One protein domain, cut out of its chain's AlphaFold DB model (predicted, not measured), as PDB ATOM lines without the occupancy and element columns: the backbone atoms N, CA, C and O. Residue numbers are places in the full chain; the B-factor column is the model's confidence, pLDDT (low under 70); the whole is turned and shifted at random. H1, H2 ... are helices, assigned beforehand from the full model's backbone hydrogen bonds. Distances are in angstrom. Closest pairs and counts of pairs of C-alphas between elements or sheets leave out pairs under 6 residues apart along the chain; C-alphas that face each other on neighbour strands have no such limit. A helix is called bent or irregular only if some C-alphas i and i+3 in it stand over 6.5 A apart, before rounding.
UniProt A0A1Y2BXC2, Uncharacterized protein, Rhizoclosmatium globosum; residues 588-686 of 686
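What this domain is: This is residues 588 to 686 of the 686 residues of an uncharacterized protein of Rhizoclosmatium globosum (UniProt A0A1Y2BXC2). Six helices form two groups of three, H1, H2 and H4 on one side and H3, H5 and H6 on the other, with H3 meeting H1 near their first residues. H5 and H6 fold back as a hairpin, and residues 682 to 686 stick out as a tail. The printed part has 99 residues, with H1 to H6 in chain order and no named strand; the class is all helix. It is compact, with a radius of gyration of the C-alphas of 12.6 A and spans of 38 by 30 by 21 A.

Where its parts are: Find C-alpha 589 at (183.483, 80.422, 177.708); from there H1 runs 16.6 A to residue 600. Next come H2, residues 608 to 613, and H3, residues 621 to 631, which is irregular: C-alphas 623 and 626 are 7.2 A apart. H4, residues 642 to 653, spans 18.1 A. H5 holds residues 659 to 667, and H6 runs from residue 671 to C-alpha 680 at (174.141, 77.607, 192.441).

How they stand to each other: With residues 592 to 596 alone, H1 touches H2 in a helical hairpin, closest at C-alphas 595 and 608, 5.9 A. With 589 to 593 alone it touches H3, C-alphas 589 and 621 closest at 6.5 A. H2 touches H4 at a shallow tilt of 17 degrees, C-alphas 613 and 653 closest at 6.1 A. H5 and H6, also a helical hairpin, touch at 6 degrees, opposite ways, C-alphas 662 and 674 closest at 5.1 A. Every O i to N i+4 pair is within hydrogen-bond range in H2 and H5, against 7 of 8 in H1 and H4, 4 of 7 in H3 and 4 of 6 in H6.

The domain as a whole: C-alphas 602 and 686, the farthest apart, are 39.5 A from each other. The printed part has no cut and no long link. Look for pLDDT under 70 at residues 601, 633 to 635, 639 to 642 and 682 to 686.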
ATOM      1  N   THR A 588     183.193  84.864 175.645       85.75
ATOM      2  CA  THR A 588     183.103  83.426 175.430       85.75
ATOM      3  C   THR A 588     183.444  82.652 176.684       85.75
ATOM      4  O   THR A 588     183.982  83.169 177.665       85.75
ATOM      5  N   LYS A 589     183.133  81.360 176.648       84.94
ATOM      6  CA  LYS A 589     183.483  80.422 177.708       84.94
ATOM      7  C   LYS A 589     184.970  80.475 178.057       84.94
ATOM      8  O   LYS A 589     185.308  80.515 179.237       84.94
ATOM      9  N   GLN A 590     185.845  80.482 177.050       83.88
ATOM     10  CA  GLN A 590     187.289  80.495 177.272       83.88
ATOM     11  C   GLN A 590     187.719  81.779 177.992       83.88
ATOM     12  O   GLN A 590     188.481  81.708 178.953       83.88
ATOM     13  N   THR A 591     187.152  82.925 177.609       85.94
ATOM     14  CA  THR A 591     187.369  84.210 178.285       85.94
ATOM     15  C   THR A 591     187.004  84.162 179.763       85.94
ATOM     16  O   THR A 591     187.785  84.604 180.606       85.94
ATOM     17  N   LEU A 592     185.838  83.600 180.097       88.12
ATOM     18  CA  LEU A 592     185.393  83.481 181.487       88.12
ATOM     19  C   LEU A 592     186.304  82.549 182.295       88.12
ATOM     20  O   LEU A 592     186.653  82.871 183.429       88.12
ATOM     21  N   LEU A 593     186.735  81.423 181.716       84.94
ATOM     22  CA  LEU A 593     187.674  80.504 182.370       84.94
ATOM     23  C   LEU A 593     189.030  81.169 182.640       84.94
ATOM     24  O   LEU A 593     189.565  81.039 183.742       84.94
ATOM     25  N   THR A 594     189.562  81.918 181.675       82.00
ATOM     26  CA  THR A 594     190.786  82.706 181.856       82.00
ATOM     27  C   THR A 594     190.608  83.740 182.970       82.00
ATOM     28  O   THR A 594     191.397  83.761 183.915       82.00
ATOM     29  N   ALA A 595     189.529  84.530 182.943       85.00
ATOM     30  CA  ALA A 595     189.231  85.520 183.982       85.00
ATOM     31  C   ALA A 595     189.150  84.895 185.391       85.00
ATOM     32  O   ALA A 595     189.674  85.459 186.357       85.00
ATOM     33  N   LEU A 596     188.558  83.698 185.508       82.94
ATOM     34  CA  LEU A 596     188.523  82.936 186.759       82.94
ATOM     35  C   LEU A 596     189.916  82.507 187.212       82.94
ATOM     36  O   LEU A 596     190.241  82.697 188.384       82.94
ATOM     37  N   ASN A 597     190.751  81.986 186.308       78.94
ATOM     38  CA  ASN A 597     192.118  81.562 186.621       78.94
ATOM     39  C   ASN A 597     192.954  82.700 187.229       78.94
ATOM     40  O   ASN A 597     193.665  82.480 188.213       78.94
ATOM     41  N   HIS A 598     192.812  83.934 186.730       75.81
ATOM     42  CA  HIS A 598     193.488  85.103 187.310       75.81
ATOM     43  C   HIS A 598     193.047  85.419 188.751       75.81
ATOM     44  O   HIS A 598     193.805  86.047 189.496       75.81
ATOM     45  N   CYS A 599     191.863  84.959 189.164       77.69
ATOM     46  CA  CYS A 599     191.280  85.199 190.486       77.69
ATOM     47  C   CYS A 599     191.439  84.020 191.463       77.69
ATOM     48  O   CYS A 599     191.127  84.167 192.643       77.69
ATOM     49  N   VAL A 600     191.940  82.854 191.028       72.06
ATOM     50  CA  VAL A 600     192.078  81.673 191.910       72.06
ATOM     51  C   VAL A 600     193.023  81.951 193.085       72.06
ATOM     52  O   VAL A 600     192.742  81.559 194.215       72.06
ATOM     53  N   PHE A 601     194.122  82.675 192.846       68.19
ATOM     54  CA  PHE A 601     195.156  82.944 193.859       68.19
ATOM     55  C   PHE A 601     195.270  84.418 194.268       68.19
ATOM     56  O   PHE A 601     196.098  84.768 195.109       68.19
ATOM     57  N   LYS A 602     194.464  85.305 193.678       73.00
ATOM     58  CA  LYS A 602     194.554  86.761 193.852       73.00
ATOM     59  C   LYS A 602     193.157  87.357 194.061       73.00
ATOM     60  O   LYS A 602     192.191  86.749 193.617       73.00
ATOM     61  N   PRO A 603     193.028  88.531 194.706       75.88
ATOM     62  CA  PRO A 603     191.765  89.269 194.737       75.88
ATOM     63  C   PRO A 603     191.207  89.493 193.325       75.88
ATOM     64  O   PRO A 603     191.980  89.509 192.360       75.88
ATOM     65  N   MET A 604     189.891  89.706 193.229       78.56
ATOM     66  CA  MET A 604     189.214  90.011 191.966       78.56
ATOM     67  C   MET A 604     189.932  91.151 191.235       78.56
ATOM     68  O   MET A 604     190.163  92.217 191.809       78.56
ATOM     69  N   GLN A 605     190.329  90.888 189.992       79.31
ATOM     70  CA  GLN A 605     191.035  91.860 189.167       79.31
ATOM     71  C   GLN A 605     190.038  92.810 188.480       79.31
ATOM     72  O   GLN A 605     188.923  92.383 188.165       79.31
ATOM     73  N   PRO A 606     190.421  94.075 188.223       82.50
ATOM     74  CA  PRO A 606     189.630  94.985 187.393       82.50
ATOM     75  C   PRO A 606     189.304  94.354 186.030       82.50
ATOM     76  O   PRO A 606     190.154  93.677 185.452       82.50
ATOM     77  N   GLY A 607     188.081  94.538 185.528       85.69
ATOM     78  CA  GLY A 607     187.618  93.980 184.254       85.69
ATOM     79  C   GLY A 607     186.929  92.614 184.364       85.69
ATOM     80  O   GLY A 607     186.115  92.254 183.512       85.69
ATOM     81  N   VAL A 608     187.214  91.838 185.418       87.31
ATOM     82  CA  VAL A 608     186.582  90.523 185.627       87.31
ATOM     83  C   VAL A 608     185.087  90.683 185.879       87.31
ATOM     84  O   VAL A 608     184.282  89.942 185.319       87.31
ATOM     85  N   GLU A 609     184.701  91.664 186.693       88.75
ATOM     86  CA  GLU A 609     183.300  91.891 187.036       88.75
ATOM     87  C   GLU A 609     182.457  92.227 185.800       88.75
ATOM     88  O   GLU A 609     181.347  91.718 185.621       88.75
ATOM     89  N   GLU A 610     183.016  93.045 184.920       90.19
ATOM     90  CA  GLU A 610     182.384  93.548 183.713       90.19
ATOM     91  C   GLU A 610     182.205  92.453 182.660       90.19
ATOM     92  O   GLU A 610     181.149  92.388 182.030       90.19
ATOM     93  N   LEU A 611     183.167  91.530 182.539       91.38
ATOM     94  CA  LEU A 611     183.032  90.341 181.691       91.38
ATOM     95  C   LEU A 611     181.875  89.441 182.132       91.38
ATOM     96  O   LEU A 611     181.080  89.011 181.298       91.38
ATOM     97  N   PHE A 612     181.757  89.169 183.435       90.38
ATOM     98  CA  PHE A 612     180.654  88.358 183.951       90.38
ATOM     99  C   PHE A 612     179.312  89.062 183.746       90.38
ATOM    100  O   PHE A 612     178.375  88.451 183.238       90.38
ATOM    101  N   LYS A 613     179.222  90.359 184.065       90.56
ATOM    102  CA  LYS A 613     177.992  91.151 183.892       90.56
ATOM    103  C   LYS A 613     177.570  91.344 182.434       90.56
ATOM    104  O   LYS A 613     176.406  91.655 182.190       90.56
ATOM    105  N   ALA A 614     178.476  91.164 181.474       90.50
ATOM    106  CA  ALA A 614     178.158  91.255 180.051       90.50
ATOM    107  C   ALA A 614     177.349  90.057 179.520       90.50
ATOM    108  O   ALA A 614     176.734  90.165 178.455       90.50
ATOM    109  N   ILE A 615     177.319  88.931 180.245       89.50
ATOM    110  CA  ILE A 615     176.541  87.754 179.849       89.50
ATOM    111  C   ILE A 615     175.047  88.051 179.983       89.50
ATOM    112  O   ILE A 615     174.545  88.400 181.053       89.50
ATOM    113  N   LYS A 616     174.318  87.921 178.872       86.19
ATOM    114  CA  LYS A 616     172.892  88.253 178.824       86.19
ATOM    115  C   LYS A 616     172.048  87.151 179.476       86.19
ATOM    116  O   LYS A 616     172.370  85.971 179.343       86.19
ATOM    117  N   PRO A 617     170.909  87.499 180.103       85.12
ATOM    118  CA  PRO A 617     169.940  86.501 180.539       85.12
ATOM    119  C   PRO A 617     169.519  85.584 179.383       85.12
ATOM    120  O   PRO A 617     169.155  86.066 178.309       85.12
ATOM    121  N   GLY A 618     169.551  84.270 179.616       81.00
ATOM    122  CA  GLY A 618     169.229  83.247 178.613       81.00
ATOM    123  C   GLY A 618     170.413  82.774 177.762       81.00
ATOM    124  O   GLY A 618     170.220  81.913 176.908       81.00
ATOM    125  N   ASP A 619     171.620  83.301 177.988       85.69
ATOM    126  CA  ASP A 619     172.835  82.792 177.354       85.69
ATOM    127  C   ASP A 619     173.192  81.386 177.896       85.69
ATOM    128  O   ASP A 619     173.238  81.203 179.120       85.69
ATOM    129  N   PRO A 620     173.468  80.385 177.033       86.00
ATOM    130  CA  PRO A 620     173.884  79.047 177.461       86.00
ATOM    131  C   PRO A 620     175.108  79.025 178.388       86.00
ATOM    132  O   PRO A 620     175.247  78.103 179.198       86.00
ATOM    133  N   LEU A 621     175.980  80.039 178.316       86.75
ATOM    134  CA  LEU A 621     177.145  80.176 179.195       86.75
ATOM    135  C   LEU A 621     176.765  80.233 180.679       86.75
ATOM    136  O   LEU A 621     177.542  79.767 181.514       86.75
ATOM    137  N   LEU A 622     175.563  80.725 181.006       87.12
ATOM    138  CA  LEU A 622     175.069  80.782 182.383       87.12
ATOM    139  C   LEU A 622     174.910  79.394 183.014       87.12
ATOM    140  O   LEU A 622     175.031  79.282 184.230       87.12
ATOM    141  N   HIS A 623     174.678  78.345 182.217       84.44
ATOM    142  CA  HIS A 623     174.418  76.987 182.715       84.44
ATOM    143  C   HIS A 623     175.557  75.999 182.410       84.44
ATOM    144  O   HIS A 623     175.709  75.013 183.127       84.44
ATOM    145  N   GLY A 624     176.372  76.257 181.376       80.44
ATOM    146  CA  GLY A 624     177.438  75.343 180.934       80.44
ATOM    147  C   GLY A 624     178.808  75.545 181.593       80.44
ATOM    148  O   GLY A 624     179.582  74.599 181.677       80.44
ATOM    149  N   LEU A 625     179.119  76.743 182.104       86.56
ATOM    150  CA  LEU A 625     180.484  77.087 182.535       86.56
ATOM    151  C   LEU A 625     181.045  76.163 183.636       86.56
ATOM    152  O   LEU A 625     182.228  75.828 183.626       86.56
ATOM    153  N   PHE A 626     180.214  75.740 184.593       84.69
ATOM    154  CA  PHE A 626     180.670  74.924 185.723       84.69
ATOM    155  C   PHE A 626     181.025  73.488 185.349       84.69
ATOM    156  O   PHE A 626     181.917  72.915 185.972       84.69
ATOM    157  N   ASP A 627     180.374  72.924 184.334       82.69
ATOM    158  CA  ASP A 627     180.720  71.592 183.839       82.69
ATOM    159  C   ASP A 627     182.173  71.567 183.344       82.69
ATOM    160  O   ASP A 627     182.927  70.633 183.621       82.69
ATOM    161  N   ASP A 628     182.605  72.665 182.732       80.69
ATOM    162  CA  ASP A 628     183.949  72.822 182.191       80.69
ATOM    163  C   ASP A 628     185.002  73.135 183.250       80.69
ATOM    164  O   ASP A 628     186.119  72.628 183.182       80.69
ATOM    165  N   ILE A 629     184.655  73.930 184.267       82.81
ATOM    166  CA  ILE A 629     185.535  74.162 185.427       82.81
ATOM    167  C   ILE A 629     185.857  72.827 186.118       82.81
ATOM    168  O   ILE A 629     186.984  72.593 186.571       82.81
ATOM    169  N   VAL A 630     184.870  71.932 186.201       82.19
ATOM    170  CA  VAL A 630     185.040  70.611 186.807       82.19
ATOM    171  C   VAL A 630     185.957  69.728 185.963       82.19
ATOM    172  O   VAL A 630     186.878  69.132 186.527       82.19
ATOM    173  N   GLU A 631     185.760  69.696 184.645       80.19
ATOM    174  CA  GLU A 631     186.552  68.883 183.709       80.19
ATOM    175  C   GLU A 631     187.969  69.420 183.456       80.19
ATOM    176  O   GLU A 631     188.855  68.654 183.074       80.19
ATOM    177  N   ASN A 632     188.224  70.707 183.706       75.75
ATOM    178  CA  ASN A 632     189.530  71.307 183.464       75.75
ATOM    179  C   ASN A 632     190.586  70.808 184.487       75.75
ATOM    180  O   ASN A 632     190.442  71.057 185.695       75.75
ATOM    181  N   PRO A 633     191.669  70.139 184.033       66.06
ATOM    182  CA  PRO A 633     192.715  69.606 184.909       66.06
ATOM    183  C   PRO A 633     193.604  70.696 185.522       66.06
ATOM    184  O   PRO A 633     194.248  70.454 186.539       66.06
ATOM    185  N   PHE A 634     193.631  71.896 184.934       64.94
ATOM    186  CA  PHE A 634     194.401  73.038 185.431       64.94
ATOM    187  C   PHE A 634     193.668  73.822 186.525       64.94
ATOM    188  O   PHE A 634     194.277  74.642 187.212       64.94
ATOM    189  N   PHE A 635     192.373  73.560 186.716       68.88
ATOM    190  CA  PHE A 635     191.585  74.181 187.772       68.88
ATOM    191  C   PHE A 635     191.700  73.349 189.056       68.88
ATOM    192  O   PHE A 635     190.973  72.371 189.244       68.88
ATOM    193  N   TYR A 636     192.653  73.703 189.920       71.56
ATOM    194  CA  TYR A 636     192.812  73.097 191.249       71.56
ATOM    195  C   TYR A 636     191.616  73.429 192.157       71.56
ATOM    196  O   TYR A 636     190.839  74.340 191.865       71.56
ATOM    197  N   ASP A 637     191.451  72.699 193.266       74.06
ATOM    198  CA  ASP A 637     190.445  73.096 194.255       74.06
ATOM    199  C   ASP A 637     190.752  74.496 194.815       74.06
ATOM    200  O   ASP A 637     191.899  74.949 194.851       74.06
ATOM    201  N   LEU A 638     189.704  75.196 195.234       72.00
ATOM    202  CA  LEU A 638     189.798  76.590 195.647       72.00
ATOM    203  C   LEU A 638     190.482  76.703 197.014       72.00
ATOM    204  O   LEU A 638     190.068  76.058 197.983       72.00
ATOM    205  N   HIS A 639     191.500  77.559 197.113       64.06
ATOM    206  CA  HIS A 639     192.233  77.813 198.351       64.06
ATOM    207  C   HIS A 639     192.343  79.323 198.626       64.06
ATOM    208  O   HIS A 639     193.029  80.044 197.907       64.06
ATOM    209  N   GLY A 640     191.700  79.789 199.703       61.88
ATOM    210  CA  GLY A 640     191.697  81.192 200.142       61.88
ATOM    211  C   GLY A 640     190.373  81.928 199.891       61.88
ATOM    212  O   GLY A 640     189.522  81.466 199.137       61.88
ATOM    213  N   ASP A 641     190.201  83.090 200.532       63.19
ATOM    214  CA  ASP A 641     188.931  83.845 200.555       63.19
ATOM    215  C   ASP A 641     188.625  84.605 199.245       63.19
ATOM    216  O   ASP A 641     187.519  85.107 199.053       63.19
ATOM    217  N   ASN A 642     189.588  84.693 198.321       67.31
ATOM    218  CA  ASN A 642     189.508  85.576 197.152       67.31
ATOM    219  C   ASN A 642     188.504  85.116 196.081       67.31
ATOM    220  O   ASN A 642     187.921  85.948 195.392       67.31
ATOM    221  N   PHE A 643     188.270  83.808 195.946       74.62
ATOM    222  CA  PHE A 643     187.331  83.283 194.948       74.62
ATOM    223  C   PHE A 643     185.863  83.517 195.340       74.62
ATOM    224  O   PHE A 643     184.979  83.548 194.486       74.62
ATOM    225  N   TYR A 644     185.590  83.719 196.632       79.31
ATOM    226  CA  TYR A 644     184.230  83.874 197.144       79.31
ATOM    227  C   TYR A 644     183.522  85.098 196.546       79.31
ATOM    228  O   TYR A 644     182.351  85.011 196.194       79.31
ATOM    229  N   SER A 645     184.227  86.221 196.365       79.56
ATOM    230  CA  SER A 645     183.636  87.434 195.781       79.56
ATOM    231  C   SER A 645     183.236  87.250 194.317       79.56
ATOM    232  O   SER A 645     182.177  87.716 193.910       79.56
ATOM    233  N   VAL A 646     184.052  86.536 193.535       83.38
ATOM    234  CA  VAL A 646     183.737  86.225 192.132       83.38
ATOM    235  C   VAL A 646     182.564  85.249 192.061       83.38
ATOM    236  O   VAL A 646     181.684  85.390 191.221       83.38
ATOM    237  N   PHE A 647     182.496  84.302 192.996       85.56
ATOM    238  CA  PHE A 647     181.383  83.367 193.087       85.56
ATOM    239  C   PHE A 647     180.047  84.048 193.430       85.56
ATOM    240  O   PHE A 647     179.031  83.745 192.806       85.56
ATOM    241  N   GLU A 648     180.031  84.973 194.396       86.69
ATOM    242  CA  GLU A 648     178.833  85.775 194.702       86.69
ATOM    243  C   GLU A 648     178.409  86.622 193.497       86.69
ATOM    244  O   GLU A 648     177.226  86.684 193.174       86.69
ATOM    245  N   LEU A 649     179.358  87.190 192.751       88.12
ATOM    246  CA  LEU A 649     179.039  87.886 191.507       88.12
ATOM    247  C   LEU A 649     178.387  86.948 190.475       88.12
ATOM    248  O   LEU A 649     177.353  87.283 189.898       88.12
ATOM    249  N   MET A 650     178.963  85.766 190.242       88.88
ATOM    250  CA  MET A 650     178.397  84.776 189.316       88.88
ATOM    251  C   MET A 650     176.969  84.386 189.723       88.88
ATOM    252  O   MET A 650     176.087  84.270 188.869       88.88
ATOM    253  N   TRP A 651     176.717  84.238 191.027       88.31
ATOM    254  CA  TRP A 651     175.374  84.021 191.558       88.31
ATOM    255  C   TRP A 651     174.401  85.126 191.155       88.31
ATOM    256  O   TRP A 651     173.318  84.830 190.632       88.31
ATOM    257  N   GLU A 652     174.783  86.376 191.432       88.56
ATOM    258  CA  GLU A 652     173.978  87.578 191.211       88.56
ATOM    259  C   GLU A 652     173.641  87.778 189.734       88.56
ATOM    260  O   GLU A 652     172.505  88.114 189.403       88.56
ATOM    261  N   VAL A 653     174.602  87.509 188.849       89.06
ATOM    262  CA  VAL A 653     174.433  87.607 187.391       89.06
ATOM    263  C   VAL A 653     173.539  86.489 186.834       89.06
ATOM    264  O   VAL A 653     172.964  86.632 185.758       89.06
ATOM    265  N   GLY A 654     173.346  85.402 187.586       89.62
ATOM    266  CA  GLY A 654     172.418  84.335 187.219       89.62
ATOM    267  C   GLY A 654     173.080  83.063 186.700       89.62
ATOM    268  O   GLY A 654     172.382  82.241 186.115       89.62
ATOM    269  N   PHE A 655     174.380  82.857 186.934       90.94
ATOM    270  CA  PHE A 655     175.015  81.571 186.636       90.94
ATOM    271  C   PHE A 655     174.394  80.466 187.485       90.94
ATOM    272  O   PHE A 655     174.097  80.663 188.666       90.94
ATOM    273  N   ARG A 656     174.193  79.295 186.898       89.25
ATOM    274  CA  ARG A 656     173.599  78.130 187.548       89.25
ATOM    275  C   ARG A 656     174.362  76.871 187.174       89.25
ATOM    276  O   ARG A 656     175.173  76.849 186.255       89.25
ATOM    277  N   THR A 657     174.125  75.817 187.939       90.19
ATOM    278  CA  THR A 657     174.720  74.505 187.689       90.19
ATOM    279  C   THR A 657     173.747  73.392 188.073       90.19
ATOM    280  O   THR A 657     172.639  73.654 188.546       90.19
ATOM    281  N   THR A 658     174.148  72.141 187.857       88.81
ATOM    282  CA  THR A 658     173.347  70.949 188.153       88.81
ATOM    283  C   THR A 658     173.936  70.166 189.323       88.81
ATOM    284  O   THR A 658     175.138  70.230 189.590       88.81
ATOM    285  N   GLU A 659     173.110  69.364 190.000       89.50
ATOM    286  CA  GLU A 659     173.599  68.449 191.045       89.50
ATOM    287  C   GLU A 659     174.633  67.460 190.474       89.50
ATOM    288  O   GLU A 659     175.628  67.141 191.118       89.50
ATOM    289  N   THR A 660     174.471  67.051 189.211       89.25
ATOM    290  CA  THR A 660     175.434  66.192 188.508       89.25
ATOM    291  C   THR A 660     176.812  66.850 188.382       89.25
ATOM    292  O   THR A 660     177.829  66.184 188.570       89.25
ATOM    293  N   ALA A 661     176.884  68.154 188.107       87.62
ATOM    294  CA  ALA A 661     178.151  68.888 188.071       87.62
ATOM    295  C   ALA A 661     178.831  68.933 189.451       87.62
ATOM    296  O   ALA A 661     180.045  68.750 189.557       87.62
ATOM    297  N   VAL A 662     178.043  69.112 190.518       89.31
ATOM    298  CA  VAL A 662     178.522  69.079 191.910       89.31
ATOM    299  C   VAL A 662     179.114  67.711 192.253       89.31
ATOM    300  O   VAL A 662     180.211  67.632 192.807       89.31
ATOM    301  N   GLU A 663     178.422  66.625 191.910       89.94
ATOM    302  CA  GLU A 663     178.908  65.259 192.139       89.94
ATOM    303  C   GLU A 663     180.210  64.982 191.377       89.94
ATOM    304  O   GLU A 663     181.142  64.395 191.936       89.94
ATOM    305  N   ARG A 664     180.324  65.470 190.134       89.56
ATOM    306  CA  ARG A 664     181.564  65.379 189.352       89.56
ATOM    307  C   ARG A 664     182.712  66.155 189.997       89.56
ATOM    308  O   ARG A 664     183.820  65.627 190.061       89.56
ATOM    309  N   ALA A 665     182.460  67.347 190.538       87.88
ATOM    310  CA  ALA A 665     183.467  68.122 191.269       87.88
ATOM    311  C   ALA A 665     183.991  67.364 192.503       87.88
ATOM    312  O   ALA A 665     185.197  67.329 192.751       87.88
ATOM    313  N   ILE A 666     183.097  66.699 193.247       88.69
ATOM    314  CA  ILE A 666     183.463  65.845 194.389       88.69
ATOM    315  C   ILE A 666     184.319  64.662 193.918       88.69
ATOM    316  O   ILE A 666     185.369  64.397 194.504       88.69
ATOM    317  N   GLY A 667     183.904  63.978 192.846       87.81
ATOM    318  CA  GLY A 667     184.650  62.863 192.253       87.81
ATOM    319  C   GLY A 667     186.037  63.260 191.735       87.81
ATOM    320  O   GLY A 667     186.976  62.474 191.833       87.81
ATOM    321  N   ALA A 668     186.187  64.499 191.262       86.38
ATOM    322  CA  ALA A 668     187.454  65.097 190.841       86.38
ATOM    323  C   ALA A 668     188.309  65.637 192.010       86.38
ATOM    324  O   ALA A 668     189.319  66.298 191.772       86.38
ATOM    325  N   ASN A 669     187.928  65.363 193.265       86.44
ATOM    326  CA  ASN A 669     188.606  65.829 194.477       86.44
ATOM    327  C   ASN A 669     188.692  67.369 194.591       86.44
ATOM    328  O   ASN A 669     189.712  67.906 195.022       86.44
ATOM    329  N   LYS A 670     187.607  68.076 194.229       87.50
ATOM    330  CA  LYS A 670     187.453  69.541 194.350       87.50
ATOM    331  C   LYS A 670     186.350  69.926 195.369       87.50
ATOM    332  O   LYS A 670     185.303  70.455 194.978       87.50
ATOM    333  N   PRO A 671     186.496  69.596 196.670       87.25
ATOM    334  CA  PRO A 671     185.432  69.760 197.665       87.25
ATOM    335  C   PRO A 671     185.026  71.215 197.947       87.25
ATOM    336  O   PRO A 671     183.844  71.455 198.212       87.25
ATOM    337  N   ASN A 672     185.942  72.189 197.887       85.19
ATOM    338  CA  ASN A 672     185.592  73.595 198.127       85.19
ATOM    339  C   ASN A 672     184.791  74.172 196.959       85.19
ATOM    340  O   ASN A 672     183.765  74.822 197.177       85.19
ATOM    341  N   LEU A 673     185.203  73.867 195.726       86.25
ATOM    342  CA  LEU A 673     184.430  74.189 194.530       86.25
ATOM    343  C   LEU A 673     183.032  73.558 194.587       86.25
ATOM    344  O   LEU A 673     182.041  74.262 194.400       86.25
ATOM    345  N   ALA A 674     182.934  72.268 194.924       88.44
ATOM    346  CA  ALA A 674     181.650  71.579 195.058       88.44
ATOM    347  C   ALA A 674     180.740  72.230 196.117       88.44
ATOM    348  O   ALA A 674     179.535  72.368 195.907       88.44
ATOM    349  N   CYS A 675     181.307  72.654 197.253       87.81
ATOM    350  CA  CYS A 675     180.577  73.347 198.315       87.81
ATOM    351  C   CYS A 675     179.957  74.661 197.822       87.81
ATOM    352  O   CYS A 675     178.786  74.934 198.096       87.81
ATOM    353  N   LEU A 676     180.719  75.450 197.061       86.56
ATOM    354  CA  LEU A 676     180.207  76.671 196.453       86.56
ATOM    355  C   LEU A 676     179.141  76.339 195.403       86.56
ATOM    356  O   LEU A 676     178.012  76.812 195.526       86.56
ATOM    357  N   MET A 677     179.439  75.449 194.450       88.12
ATOM    358  CA  MET A 677     178.521  75.032 193.382       88.12
ATOM    359  C   MET A 677     177.158  74.559 193.897       88.12
ATOM    360  O   MET A 677     176.150  74.893 193.283       88.12
ATOM    361  N   LYS A 678     177.092  73.869 195.049       88.69
ATOM    362  CA  LYS A 678     175.820  73.468 195.688       88.69
ATOM    363  C   LYS A 678     174.857  74.616 195.909       88.69
ATOM    364  O   LYS A 678     173.647  74.414 195.895       88.69
ATOM    365  N   ARG A 679     175.378  75.818 196.147       86.06
ATOM    366  CA  ARG A 679     174.523  76.987 196.252       86.06
ATOM    367  C   ARG A 679     173.841  77.200 194.891       86.06
ATOM    368  O   ARG A 679     172.636  77.422 194.878       86.06
ATOM    369  N   LEU A 680     174.595  77.210 193.788       85.62
ATOM    370  CA  LEU A 680     174.141  77.607 192.441       85.62
ATOM    371  C   LEU A 680     173.262  76.568 191.737       85.62
ATOM    372  O   LEU A 680     172.839  76.806 190.604       85.62
ATOM    373  N   VAL A 681     173.013  75.418 192.370       86.00
ATOM    374  CA  VAL A 681     172.139  74.383 191.818       86.00
ATOM    375  C   VAL A 681     170.752  74.970 191.602       86.00
ATOM    376  O   VAL A 681     170.164  75.561 192.514       86.00
ATOM    377  N   GLU A 682     170.230  74.819 190.386       68.62
ATOM    378  CA  GLU A 682     168.868  75.240 190.078       68.62
ATOM    379  C   GLU A 682     167.892  74.566 191.034       68.62
ATOM    380  O   GLU A 682     167.700  73.347 191.024       68.62
ATOM    381  N   LYS A 683     167.240  75.371 191.873       63.69
ATOM    382  CA  LYS A 683     166.052  74.905 192.570       63.69
ATOM    383  C   LYS A 683     164.962  74.811 191.521       63.69
ATOM    384  O   LYS A 683     164.417  75.830 191.113       63.69
ATOM    385  N   ILE A 684     164.681  73.592 191.081       46.66
ATOM    386  CA  ILE A 684     163.476  73.297 190.318       46.66
ATOM    387  C   ILE A 684     162.308  73.680 191.232       46.66
ATOM    388  O   ILE A 684     162.003  72.968 192.191       46.66
ATOM    389  N   GLU A 685     161.711  74.847 190.996       37.97
ATOM    390  CA  GLU A 685     160.396  75.156 191.543       37.97
ATOM    391  C   GLU A 685     159.412  74.228 190.826       37.97
ATOM    392  O   GLU A 685     159.128  74.402 189.641       37.97
ATOM    393  N   ILE A 686     159.003  73.170 191.529       33.38
ATOM    394  CA  ILE A 686     157.934  72.253 191.115       33.38
ATOM    395  C   ILE A 686     156.584  72.926 191.339       33.38
ATOM    396  O   ILE A 686     156.385  73.455 192.460       33.38
TER     397      ILE A 686